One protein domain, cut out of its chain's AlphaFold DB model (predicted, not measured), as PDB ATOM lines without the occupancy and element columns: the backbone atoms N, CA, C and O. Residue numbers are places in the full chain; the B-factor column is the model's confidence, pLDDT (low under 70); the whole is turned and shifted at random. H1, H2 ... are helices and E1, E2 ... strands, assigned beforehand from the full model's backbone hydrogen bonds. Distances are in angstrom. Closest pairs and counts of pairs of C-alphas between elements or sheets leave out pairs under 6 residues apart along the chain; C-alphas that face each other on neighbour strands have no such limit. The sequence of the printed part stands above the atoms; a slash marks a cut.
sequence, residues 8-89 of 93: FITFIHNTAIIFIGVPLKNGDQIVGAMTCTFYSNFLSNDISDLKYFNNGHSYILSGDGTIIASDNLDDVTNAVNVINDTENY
ATOM      1  N   PHE A   8      20.307 -34.562 -47.914       71.75
ATOM      2  CA  PHE A   8      21.214 -33.849 -47.026       71.75
ATOM      3  C   PHE A   8      20.947 -32.359 -47.137       71.75
ATOM      4  O   PHE A   8      20.843 -31.828 -48.240       71.75
ATOM      5  N   ILE A   9      20.862 -31.689 -45.996       67.50
ATOM      6  CA  ILE A   9      20.732 -30.238 -45.926       67.50
ATOM      7  C   ILE A   9      21.997 -29.716 -45.261       67.50
ATOM      8  O   ILE A   9      22.431 -30.239 -44.236       67.50
ATOM      9  N   THR A  10      22.631 -28.728 -45.877       71.06
ATOM     10  CA  THR A  10      23.827 -28.074 -45.342       71.06
ATOM     11  C   THR A  10      23.728 -26.573 -45.545       71.06
ATOM     12  O   THR A  10      23.044 -26.115 -46.455       71.06
ATOM     13  N   PHE A  11      24.422 -25.806 -44.713       67.44
ATOM     14  CA  PHE A  11      24.446 -24.353 -44.786       67.44
ATOM     15  C   PHE A  11      25.821 -23.893 -45.263       67.44
ATOM     16  O   PHE A  11      26.838 -24.206 -44.649       67.44
ATOM     17  N   ILE A  12      25.858 -23.145 -46.367       67.81
ATOM     18  CA  ILE A  12      27.081 -22.549 -46.912       67.81
ATOM     19  C   ILE A  12      26.841 -21.046 -47.058       67.81
ATOM     20  O   ILE A  12      25.950 -20.638 -47.796       67.81
ATOM     21  N   HIS A  13      27.625 -20.221 -46.353       65.75
ATOM     22  CA  HIS A  13      27.502 -18.754 -46.352       65.75
ATOM     23  C   HIS A  13      26.045 -18.267 -46.162       65.75
ATOM     24  O   HIS A  13      25.512 -17.566 -47.020       65.75
ATOM     25  N   ASN A  14      25.382 -18.668 -45.069       62.75
ATOM     26  CA  ASN A  14      23.997 -18.274 -44.734       62.75
ATOM     27  C   ASN A  14      22.908 -18.738 -45.718       62.75
ATOM     28  O   ASN A  14      21.750 -18.334 -45.611       62.75
ATOM     29  N   THR A  15      23.262 -19.616 -46.655       64.94
ATOM     30  CA  THR A  15      22.330 -20.222 -47.604       64.94
ATOM     31  C   THR A  15      22.199 -21.703 -47.282       64.94
ATOM     32  O   THR A  15      23.196 -22.429 -47.334       64.94
ATOM     33  N   ALA A  16      20.990 -22.166 -46.954       70.25
ATOM     34  CA  ALA A  16      20.741 -23.604 -46.891       70.25
ATOM     35  C   ALA A  16      20.760 -24.179 -48.314       70.25
ATOM     36  O   ALA A  16      20.297 -23.570 -49.279       70.25
ATOM     37  N   ILE A  17      21.328 -25.363 -48.449       79.44
ATOM     38  CA  ILE A  17      21.480 -26.067 -49.708       79.44
ATOM     39  C   ILE A  17      21.013 -27.494 -49.481       79.44
ATOM     40  O   ILE A  17      21.477 -28.178 -48.567       79.44
ATOM     41  N   ILE A  18      20.096 -27.933 -50.335       79.12
ATOM     42  CA  ILE A  18      19.525 -29.272 -50.299       79.12
ATOM     43  C   ILE A  18      20.209 -30.101 -51.374       79.12
ATOM     44  O   ILE A  18      20.180 -29.759 -52.557       79.12
ATOM     45  N   PHE A  19      20.799 -31.212 -50.959       84.31
ATOM     46  CA  PHE A  19      21.402 -32.205 -51.828       84.31
ATOM     47  C   PHE A  19      20.540 -33.457 -51.846       84.31
ATOM     48  O   PHE A  19      20.298 -34.083 -50.814       84.31
ATOM     49  N   ILE A  20      20.129 -33.855 -53.044       84.19
ATOM     50  CA  ILE A  20      19.503 -35.151 -53.283       84.19
ATOM     51  C   ILE A  20      20.511 -36.009 -54.035       84.19
ATOM     52  O   ILE A  20      20.949 -35.631 -55.121       84.19
ATOM     53  N   GLY A  21      20.902 -37.146 -53.458       87.12
ATOM     54  CA  GLY A  21      21.898 -38.044 -54.046       87.12
ATOM     55  C   GLY A  21      21.323 -39.407 -54.413       87.12
ATOM     56  O   GLY A  21      20.888 -40.141 -53.530       87.12
ATOM     57  N   VAL A  22      21.380 -39.794 -55.692       88.88
ATOM     58  CA  VAL A  22      21.046 -41.154 -56.155       88.88
ATOM     59  C   VAL A  22      22.318 -41.953 -56.465       88.88
ATOM     60  O   VAL A  22      23.226 -41.429 -57.114       88.88
ATOM     61  N   PRO A  23      22.405 -43.238 -56.075       89.94
ATOM     62  CA  PRO A  23      23.471 -44.108 -56.556       89.94
ATOM     63  C   PRO A  23      23.205 -44.519 -58.010       89.94
ATOM     64  O   PRO A  23      22.093 -44.916 -58.364       89.94
ATOM     65  N   LEU A  24      24.248 -44.496 -58.838       92.88
ATOM     66  CA  LEU A  24      24.229 -45.072 -60.181       92.88
ATOM     67  C   LEU A  24      24.617 -46.547 -60.076       92.88
ATOM     68  O   LEU A  24      25.682 -46.879 -59.550       92.88
ATOM     69  N   LYS A  25      23.745 -47.436 -60.558       93.88
ATOM     70  CA  LYS A  25      23.942 -48.888 -60.489       93.88
ATOM     71  C   LYS A  25      24.095 -49.502 -61.876       93.88
ATOM     72  O   LYS A  25      23.344 -49.152 -62.783       93.88
ATOM     73  N   ASN A  26      25.015 -50.453 -62.002       93.81
ATOM     74  CA  ASN A  26      25.104 -51.377 -63.128       93.81
ATOM     75  C   ASN A  26      24.883 -52.802 -62.597       93.81
ATOM     76  O   ASN A  26      25.764 -53.377 -61.959       93.81
ATOM     77  N   GLY A  27      23.670 -53.329 -62.776       92.81
ATOM     78  CA  GLY A  27      23.222 -54.525 -62.057       92.81
ATOM     79  C   GLY A  27      23.213 -54.288 -60.542       92.81
ATOM     80  O   GLY A  27      22.663 -53.291 -60.068       92.81
ATOM     81  N   ASP A  28      23.858 -55.180 -59.790       92.69
ATOM     82  CA  ASP A  28      23.987 -55.071 -58.330       92.69
ATOM     83  C   ASP A  28      25.168 -54.196 -57.876       92.69
ATOM     84  O   ASP A  28      25.304 -53.894 -56.688       92.69
ATOM     85  N   GLN A  29      26.011 -53.740 -58.807       93.88
ATOM     86  CA  GLN A  29      27.192 -52.941 -58.496       93.88
ATOM     87  C   GLN A  29      26.879 -51.438 -58.513       93.88
ATOM     88  O   GLN A  29      26.302 -50.920 -59.469       93.88
ATOM     89  N   ILE A  30      27.313 -50.715 -57.476       93.81
ATOM     90  CA  ILE A  30      27.326 -49.245 -57.468       93.81
ATOM     91  C   ILE A  30      28.552 -48.773 -58.254       93.81
ATOM     92  O   ILE A  30      29.680 -49.122 -57.911       93.81
ATOM     93  N   VAL A  31      28.326 -47.986 -59.304       96.38
ATOM     94  CA  VAL A  31      29.372 -47.491 -60.220       96.38
ATOM     95  C   VAL A  31      29.581 -45.978 -60.133       96.38
ATOM     96  O   VAL A  31      30.486 -45.440 -60.761       96.38
ATOM     97  N   GLY A  32      28.760 -45.283 -59.346       92.44
ATOM     98  CA  GLY A  32      28.883 -43.849 -59.113       92.44
ATOM     99  C   GLY A  32      27.701 -43.286 -58.332       92.44
ATOM    100  O   GLY A  32      26.863 -44.032 -57.821       92.44
ATOM    101  N   ALA A  33      27.618 -41.960 -58.277       89.94
ATOM    102  CA  ALA A  33      26.496 -41.228 -57.704       89.94
ATOM    103  C   ALA A  33      26.170 -40.006 -58.570       89.94
ATOM    104  O   ALA A  33      27.060 -39.425 -59.188       89.94
ATOM    105  N   MET A  34      24.898 -39.624 -58.604       89.75
ATOM    106  CA  MET A  34      24.430 -38.369 -59.181       89.75
ATOM    107  C   MET A  34      23.804 -37.540 -58.068       89.75
ATOM    108  O   MET A  34      23.014 -38.060 -57.279       89.75
ATOM    109  N   THR A  35      24.162 -36.262 -58.007       87.75
ATOM    110  CA  THR A  35      23.600 -35.313 -57.050       87.75
ATOM    111  C   THR A  35      22.830 -34.220 -57.776       87.75
ATOM    112  O   THR A  35      23.216 -33.780 -58.860       87.75
ATOM    113  N   CYS A  36      21.739 -33.774 -57.165       84.31
ATOM    114  CA  CYS A  36      21.041 -32.550 -57.534       84.31
ATOM    115  C   CYS A  36      21.070 -31.593 -56.348       84.31
ATOM    116  O   CYS A  36      20.831 -32.005 -55.211       84.31
ATOM    117  N   THR A  37      21.358 -30.329 -56.641       84.44
ATOM    118  CA  THR A  37      21.493 -29.265 -55.650       84.44
ATOM    119  C   THR A  37      20.353 -28.274 -55.824       84.44
ATOM    120  O   THR A  37      20.163 -27.746 -56.920       84.44
ATOM    121  N   PHE A  38      19.633 -27.997 -54.743       81.44
ATOM    122  CA  PHE A  38      18.595 -26.972 -54.685       81.44
ATOM    123  C   PHE A  38      18.993 -25.909 -53.664       81.44
ATOM    124  O   PHE A  38      19.515 -26.231 -52.594       81.44
ATOM    125  N   TYR A  39      18.749 -24.643 -53.992       77.00
ATOM    126  CA  TYR A  39      18.888 -23.544 -53.038       77.00
ATOM    127  C   TYR A  39      17.721 -23.557 -52.046       77.00
ATOM    128  O   TYR A  39      16.608 -23.937 -52.408       77.00
ATOM    129  N   SER A  40      17.965 -23.126 -50.806       67.06
ATOM    130  CA  SER A  40      16.974 -23.125 -49.717       67.06
ATOM    131  C   SER A  40      15.683 -22.404 -50.058       67.06
ATOM    132  O   SER A  40      14.607 -22.827 -49.644       67.06
ATOM    133  N   ASN A  41      15.781 -21.333 -50.844       77.31
ATOM    134  CA  ASN A  41      14.619 -20.554 -51.242       77.31
ATOM    135  C   ASN A  41      13.628 -21.354 -52.100       77.31
ATOM    136  O   ASN A  41      12.476 -20.952 -52.183       77.31
ATOM    137  N   PHE A  42      14.039 -22.471 -52.713       84.06
ATOM    138  CA  PHE A  42      13.153 -23.315 -53.512       84.06
ATOM    139  C   PHE A  42      11.952 -23.792 -52.687       84.06
ATOM    140  O   PHE A  42      10.813 -23.525 -53.053       84.06
ATOM    141  N   LEU A  43      12.209 -24.406 -51.528       86.00
ATOM    142  CA  LEU A  43      11.138 -24.891 -50.659       86.00
ATOM    143  C   LEU A  43      10.347 -23.746 -50.015       86.00
ATOM    144  O   LEU A  43       9.129 -23.843 -49.912       86.00
ATOM    145  N   SER A  44      11.015 -22.658 -49.612       87.44
ATOM    146  CA  SER A  44      10.329 -21.466 -49.086       87.44
ATOM    147  C   SER A  44       9.358 -20.864 -50.102       87.44
ATOM    148  O   SER A  44       8.254 -20.473 -49.737       87.44
ATOM    149  N   ASN A  45       9.736 -20.826 -51.379       88.44
ATOM    150  CA  ASN A  45       8.865 -20.333 -52.440       88.44
ATOM    151  C   ASN A  45       7.665 -21.265 -52.645       88.44
ATOM    152  O   ASN A  45       6.540 -20.776 -52.732       88.44
ATOM    153  N   ASP A  46       7.888 -22.583 -52.650       88.38
ATOM    154  CA  ASP A  46       6.830 -23.586 -52.833       88.38
ATOM    155  C   ASP A  46       5.758 -23.528 -51.735       88.38
ATOM    156  O   ASP A  46       4.589 -23.811 -51.999       88.38
ATOM    157  N   ILE A  47       6.139 -23.153 -50.508       89.62
ATOM    158  CA  ILE A  47       5.202 -23.050 -49.383       89.62
ATOM    159  C   ILE A  47       4.685 -21.634 -49.133       89.62
ATOM    160  O   ILE A  47       3.772 -21.470 -48.337       89.62
ATOM    161  N   SER A  48       5.207 -20.606 -49.805       87.00
ATOM    162  CA  SER A  48       4.886 -19.202 -49.487       87.00
ATOM    163  C   SER A  48       3.386 -18.858 -49.562       87.00
ATOM    164  O   SER A  48       2.898 -18.000 -48.817       87.00
ATOM    165  N   ASP A  49       2.642 -19.582 -50.403       86.56
ATOM    166  CA  ASP A  49       1.195 -19.445 -50.582       86.56
ATOM    167  C   ASP A  49       0.365 -20.445 -49.747       86.56
ATOM    168  O   ASP A  49      -0.869 -20.379 -49.736       86.56
ATOM    169  N   LEU A  50       1.000 -21.370 -49.015       89.19
ATOM    170  CA  LEU A  50       0.313 -22.324 -48.140       89.19
ATOM    171  C   LEU A  50      -0.133 -21.636 -46.848       89.19
ATOM    172  O   LEU A  50       0.561 -21.629 -45.837       89.19
ATOM    173  N   LYS A  51      -1.346 -21.083 -46.868       88.12
ATOM    174  CA  LYS A  51      -1.953 -20.420 -45.706       88.12
ATOM    175  C   LYS A  51      -3.302 -21.030 -45.364       88.12
ATOM    176  O   LYS A  51      -4.132 -21.286 -46.237       88.12
ATOM    177  N   TYR A  52      -3.555 -21.225 -44.074       84.69
ATOM    178  CA  TYR A  52      -4.830 -21.745 -43.596       84.69
ATOM    179  C   TYR A  52      -5.879 -20.627 -43.608       84.69
ATOM    180  O   TYR A  52      -5.809 -19.686 -42.823       84.69
ATOM    181  N   PHE A  53      -6.849 -20.693 -44.526       87.88
ATOM    182  CA  PHE A  53      -7.844 -19.624 -44.726       87.88
ATOM    183  C   PHE A  53      -7.209 -18.226 -44.901       87.88
ATOM    184  O   PHE A  53      -7.671 -17.248 -44.312       87.88
ATOM    185  N   ASN A  54      -6.131 -18.134 -45.695       82.31
ATOM    186  CA  ASN A  54      -5.325 -16.915 -45.893       82.31
ATOM    187  C   ASN A  54      -4.723 -16.316 -44.609       82.31
ATOM    188  O   ASN A  54      -4.275 -15.172 -44.620       82.31
ATOM    189  N   ASN A  55      -4.686 -17.081 -43.519       85.00
ATOM    190  CA  ASN A  55      -4.083 -16.692 -42.255       85.00
ATOM    191  C   ASN A  55      -3.040 -17.723 -41.814       85.00
ATOM    192  O   ASN A  55      -3.111 -18.907 -42.154       85.00
ATOM    193  N   GLY A  56      -2.075 -17.255 -41.028       84.69
ATOM    194  CA  GLY A  56      -0.981 -18.071 -40.515       84.69
ATOM    195  C   GLY A  56       0.205 -18.189 -41.468       84.69
ATOM    196  O   GLY A  56       0.274 -17.529 -42.508       84.69
ATOM    197  N   HIS A  57       1.132 -19.044 -41.056       86.12
ATOM    198  CA  HIS A  57       2.442 -19.243 -41.657       86.12
ATOM    199  C   HIS A  57       2.661 -20.738 -41.895       86.12
ATOM    200  O   HIS A  57       2.089 -21.581 -41.197       86.12
ATOM    201  N   SER A  58       3.492 -21.059 -42.877       89.25
ATOM    202  CA  SER A  58       3.877 -22.429 -43.192       89.25
ATOM    203  C   SER A  58       5.377 -22.586 -43.074       89.25
ATOM    204  O   SER A  58       6.133 -21.742 -43.557       89.25
ATOM    205  N   TYR A  59       5.787 -23.721 -42.527       89.56
ATOM    206  CA  TYR A  59       7.188 -24.060 -42.357       89.56
ATOM    207  C   TYR A  59       7.400 -25.526 -42.721       89.56
ATOM    208  O   TYR A  59       6.499 -26.355 -42.561       89.56
ATOM    209  N   ILE A  60       8.606 -25.858 -43.167       88.75
ATOM    210  CA  ILE A  60       9.077 -27.240 -43.250       88.75
ATOM    211  C   ILE A  60      10.177 -27.404 -42.210       88.75
ATOM    212  O   ILE A  60      11.108 -26.600 -42.151       88.75
ATOM    213  N   LEU A  61      10.062 -28.462 -41.410       87.81
ATOM    214  CA  LEU A  61      11.005 -28.806 -40.353       87.81
ATOM    215  C   LEU A  61      11.800 -30.053 -40.745       87.81
ATOM    216  O   LEU A  61      11.245 -31.001 -41.309       87.81
ATOM    217  N   SER A  62      13.088 -30.080 -40.415       84.06
ATOM    218  CA  SER A  62      13.841 -31.333 -40.350       84.06
ATOM    219  C   SER A  62      13.426 -32.149 -39.124       84.06
ATOM    220  O   SER A  62      12.781 -31.656 -38.200       84.06
ATOM    221  N   GLY A  63      13.797 -33.434 -39.107       83.69
ATOM    222  CA  GLY A  63      13.411 -34.356 -38.030       83.69
ATOM    223  C   GLY A  63      13.952 -33.996 -36.640       83.69
ATOM    224  O   GLY A  63      13.482 -34.559 -35.659       83.69
ATOM    225  N   ASP A  64      14.914 -33.079 -36.553       86.25
ATOM    226  CA  ASP A  64      15.470 -32.529 -35.313       86.25
ATOM    227  C   ASP A  64      14.845 -31.180 -34.910       86.25
ATOM    228  O   ASP A  64      15.285 -30.582 -33.933       86.25
ATOM    229  N   GLY A  65      13.842 -30.688 -35.645       86.25
ATOM    230  CA  GLY A  65      13.150 -29.433 -35.349       86.25
ATOM    231  C   GLY A  65      13.759 -28.180 -35.984       86.25
ATOM    232  O   GLY A  65      13.263 -27.083 -35.734       86.25
ATOM    233  N   THR A  66      14.801 -28.298 -36.810       86.94
ATOM    234  CA  THR A  66      15.371 -27.137 -37.515       86.94
ATOM    235  C   THR A  66      14.463 -26.687 -38.664       86.94
ATOM    236  O   THR A  66      13.971 -27.506 -39.444       86.94
ATOM    237  N   ILE A  67      14.240 -25.380 -38.796       87.94
ATOM    238  CA  ILE A  67      13.477 -24.786 -39.895       87.94
ATOM    239  C   ILE A  67      14.308 -24.857 -41.181       87.94
ATOM    240  O   ILE A  67      15.397 -24.293 -41.275       87.94
ATOM    241  N   ILE A  68      13.778 -25.548 -42.195       85.81
ATOM    242  CA  ILE A  68      14.425 -25.724 -43.508       85.81
ATOM    243  C   ILE A  68      13.680 -25.020 -44.648       85.81
ATOM    244  O   ILE A  68      14.229 -24.874 -45.740       85.81
ATOM    245  N   ALA A  69      12.454 -24.564 -44.393       87.69
ATOM    246  CA  ALA A  69      11.717 -23.622 -45.225       87.69
ATOM    247  C   ALA A  69      10.744 -22.831 -44.345       87.69
ATOM    248  O   ALA A  69      10.095 -23.412 -43.479       87.69
ATOM    249  N   SER A  70      10.646 -21.530 -44.581       88.62
ATOM    250  CA  SER A  70       9.737 -20.597 -43.903       88.62
ATOM    251  C   SER A  70       9.392 -19.462 -44.866       88.62
ATOM    252  O   SER A  70      10.134 -19.214 -45.828       88.62
ATOM    253  N   ASP A  71       8.275 -18.782 -44.620       86.94
ATOM    254  CA  ASP A  71       7.940 -17.522 -45.282       86.94
ATOM    255  C   ASP A  71       8.832 -16.363 -44.800       86.94
ATOM    256  O   ASP A  71       9.057 -15.408 -45.547       86.94
ATOM    257  N   ASN A  72       9.418 -16.486 -43.606       86.38
ATOM    258  CA  ASN A  72      10.525 -15.660 -43.146       86.38
ATOM    259  C   ASN A  72      11.874 -16.342 -43.434       86.38
ATOM    260  O   ASN A  72      12.266 -17.311 -42.783       86.38
ATOM    261  N   LEU A  73      12.622 -15.815 -44.407       81.31
ATOM    262  CA  LEU A  73      13.915 -16.383 -44.805       81.31
ATOM    263  C   LEU A  73      14.975 -16.320 -43.695       81.31
ATOM    264  O   LEU A  73      15.883 -17.152 -43.702       81.31
ATOM    265  N   ASP A  74      14.847 -15.403 -42.734       85.06
ATOM    266  CA  ASP A  74      15.787 -15.301 -41.613       85.06
ATOM    267  C   ASP A  74      15.740 -16.546 -40.716       85.06
ATOM    268  O   ASP A  74      16.781 -16.977 -40.221       85.06
ATOM    269  N   ASP A  75      14.571 -17.179 -40.563       85.56
ATOM    270  CA  ASP A  75      14.422 -18.408 -39.771       85.56
ATOM    271  C   ASP A  75      15.251 -19.550 -40.371       85.56
ATOM    272  O   ASP A  75      15.900 -20.323 -39.663       85.56
ATOM    273  N   VAL A  76      15.255 -19.624 -41.706       83.25
ATOM    274  CA  VAL A  76      16.030 -20.611 -42.460       83.25
ATOM    275  C   VAL A  76      17.509 -20.258 -42.387       83.25
ATOM    276  O   VAL A  76      18.322 -21.099 -42.027       83.25
ATOM    277  N   THR A  77      17.879 -19.014 -42.701       81.44
ATOM    278  CA  THR A  77      19.278 -18.566 -42.721       81.44
ATOM    279  C   THR A  77      19.971 -18.731 -41.370       81.44
ATOM    280  O   THR A  77      21.144 -19.107 -41.338       81.44
ATOM    281  N   ASN A  78      19.255 -18.504 -40.270       83.50
ATOM    282  CA  ASN A  78      19.787 -18.656 -38.918       83.50
ATOM    283  C   ASN A  78      19.672 -20.087 -38.373       83.50
ATOM    284  O   ASN A  78      20.077 -20.322 -37.237       83.50
ATOM    285  N   ALA A  79      19.152 -21.031 -39.168       81.12
ATOM    286  CA  ALA A  79      18.922 -22.416 -38.767       81.12
ATOM    287  C   ALA A  79      18.164 -22.512 -37.429       81.12
ATOM    288  O   ALA A  79      18.568 -23.244 -36.522       81.12
ATOM    289  N   VAL A  80      17.078 -21.740 -37.302       87.25
ATOM    290  CA  VAL A  80      16.247 -21.708 -36.090       87.25
ATOM    291  C   VAL A  80      15.714 -23.107 -35.803       87.25
ATOM    292  O   VAL A  80      15.221 -23.790 -36.701       87.25
ATOM    293  N   ASN A  81      15.806 -23.539 -34.547       88.81
ATOM    294  CA  ASN A  81      15.295 -24.827 -34.102       88.81
ATOM    295  C   ASN A  81      14.123 -24.618 -33.143       88.81
ATOM    296  O   ASN A  81      14.306 -24.107 -32.041       88.81
ATOM    297  N   VAL A  82      12.928 -25.044 -33.558       87.50
ATOM    298  CA  VAL A  82      11.688 -24.770 -32.814       87.50
ATOM    299  C   VAL A  82      11.576 -25.547 -31.503       87.50
ATOM    300  O   VAL A  82      10.833 -25.133 -30.623       87.50
ATOM    301  N   ILE A  83      12.308 -26.658 -31.362       85.25
ATOM    302  CA  ILE A  83      12.336 -27.463 -30.132       85.25
ATOM    303  C   ILE A  83      13.241 -26.796 -29.093       85.25
ATOM    304  O   ILE A  83      12.934 -26.783 -27.905       85.25
ATOM    305  N   ASN A  84      14.351 -26.205 -29.534       83.31
ATOM    306  CA  ASN A  84      15.226 -25.458 -28.636       83.31
ATOM    307  C   ASN A  84      14.594 -24.116 -28.241       83.31
ATOM    308  O   ASN A  84      14.739 -23.678 -27.106       83.31
ATOM    309  N   ASP A  85      13.855 -23.473 -29.151       71.44
ATOM    310  CA  ASP A  85      13.208 -22.188 -28.868       71.44
ATOM    311  C   ASP A  85      12.084 -22.282 -27.826       71.44
ATOM    312  O   ASP A  85      11.814 -21.296 -27.136       71.44
ATOM    313  N   THR A  86      11.465 -23.455 -27.641       63.78
ATOM    314  CA  THR A  86      10.488 -23.675 -26.561       63.78
ATOM    315  C   THR A  86      11.078 -23.511 -25.158       63.78
ATOM    316  O   THR A  86      10.326 -23.200 -24.239       63.78
ATOM    317  N   GLU A  87      12.405 -23.580 -24.980       60.16
ATOM    318  CA  GLU A  87      13.051 -23.249 -23.695       60.16
ATOM    319  C   GLU A  87      12.814 -21.786 -23.270       60.16
ATOM    320  O   GLU A  87      12.877 -21.459 -22.085       60.16
ATOM    321  N   ASN A  88      12.499 -20.898 -24.221       63.09
ATOM    322  CA  ASN A  88      12.190 -19.493 -23.950       63.09
ATOM    323  C   ASN A  88      10.709 -19.246 -23.603       63.09
ATOM    324  O   ASN A  88      10.372 -18.141 -23.175       63.09
ATOM    325  N   TYR A  89       9.843 -20.256 -23.759       66.25
ATOM    326  CA  TYR A  89       8.393 -20.178 -23.535       66.25
ATOM    327  C   TYR A  89       7.916 -21.349 -22.656       66.25
ATOM    328  O   TYR A  89       7.287 -22.288 -23.156       66.25
TER     329      TYR A  89
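Overview. This is residues 8 to 89 of the 93 residues of the protein "Cache domain-containing protein" of Clostridium sp. DSM 8431 (UniProt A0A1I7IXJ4). A long twisted arm of two strands, the hairpin of E2 and E3, reaches away from a small head, in which H1 and H2 pack on E5 of the short hairpin E4 and E5. E1 folds back beside the part of E2 nearest the head, H3 lies at the end of the domain away from the arm's tip, and loop residues 51 to 56 stick out. You have 82 printed residues with three named helices and five named strands, in the order E1 E2 E3 H1 E4 E5 H2 H3; the sheets run E1 - E2 - E3 and E4 - E5, both antiparallel, and the class is mixed, helices and strands. The whole is loose, with a radius of gyration of the C-alphas of 16.2 A, and elongated, spanning 52 by 30 by 24 A.

Arrangement. Start at E1, residues 8 to 12, an edge strand. It forms a hairpin with E2, residues 15 to 26, antiparallel at 138 degrees between their directions; look there for N 10 and O 17, within hydrogen-bond range at 3.0 A. E2 then forms a hairpin with E3, residues 29 to 39, antiparallel at 158 degrees, where N 20 and O 36 are 2.9 A apart and N 34 and O 22 are also 2.9 A apart. These three strands are a meander, each the antiparallel neighbour of the one before, and their sheet is strongly twisted, with C-alphas up to 5.1 A off its best plane. Next comes H1, residues 41 to 47, which only grazes this sheet with its residues 41 to 43. Go on to the hairpin of E4, residues 59 to 61, and E5, residues 67 to 70, antiparallel at 170 degrees, with N 60 and O 69 within hydrogen-bond range at 2.9 A. H1 and E5 have 7 pairs of C-alphas within 8 A, the closest being those of Ser 44 and Ala 69 at 4.6 A. H2, residues 73 to 77, has 5 such pairs with E5, the closest being those of Ile 68 and Val 76 at 5.5 A. H2 only grazes the three-stranded sheet; its closest C-alphas to E2 are those of Thr 15 and Thr 77, 6.0 A apart. H1 and H2 are close but not clearly touching, with the C-alphas of Ser 44 and Leu 73 at 7.6 A. H3, residues 82 to 88, is not on the three-stranded sheet and is apart from H1 and H2; its one C-alpha pair within 8 A of E5 is Val 82 with Ile 67, at 7.3 A. In H1 and H2 every O i to N i+4 pair is within hydrogen-bond range; in H3 1 of 3 is, beside 2 of 4 O i to N i+3 pairs.

Along the chain. Find C-alpha 8 at (21.214, -33.849, -47.026), where E1 begins; it runs 12.7 A. E2 runs 34.9 A from C-alpha 15 to C-alpha 26 at (25.104, -51.377, -63.128), and E3 comes back over 31.0 A. H1 measures 9.9 A, E4 6.4 A, E5 6.9 A and H2 6.2 A. H3 runs 10.3 A and ends at C-alpha 88, at (12.190, -19.493, -23.950).

Size, cuts and confidence. The two C-alphas farthest apart are those of Gly 27 and Tyr 89, 53.7 A. The printed part has no cut. The link from H1 to E4 is long, with 11 residues between them, and the other links are tight. Mean pLDDT of the printed part is 83.1; look for values under 70 at residue 9, residues 11 to 15, residue 40 and residues 86 to 89.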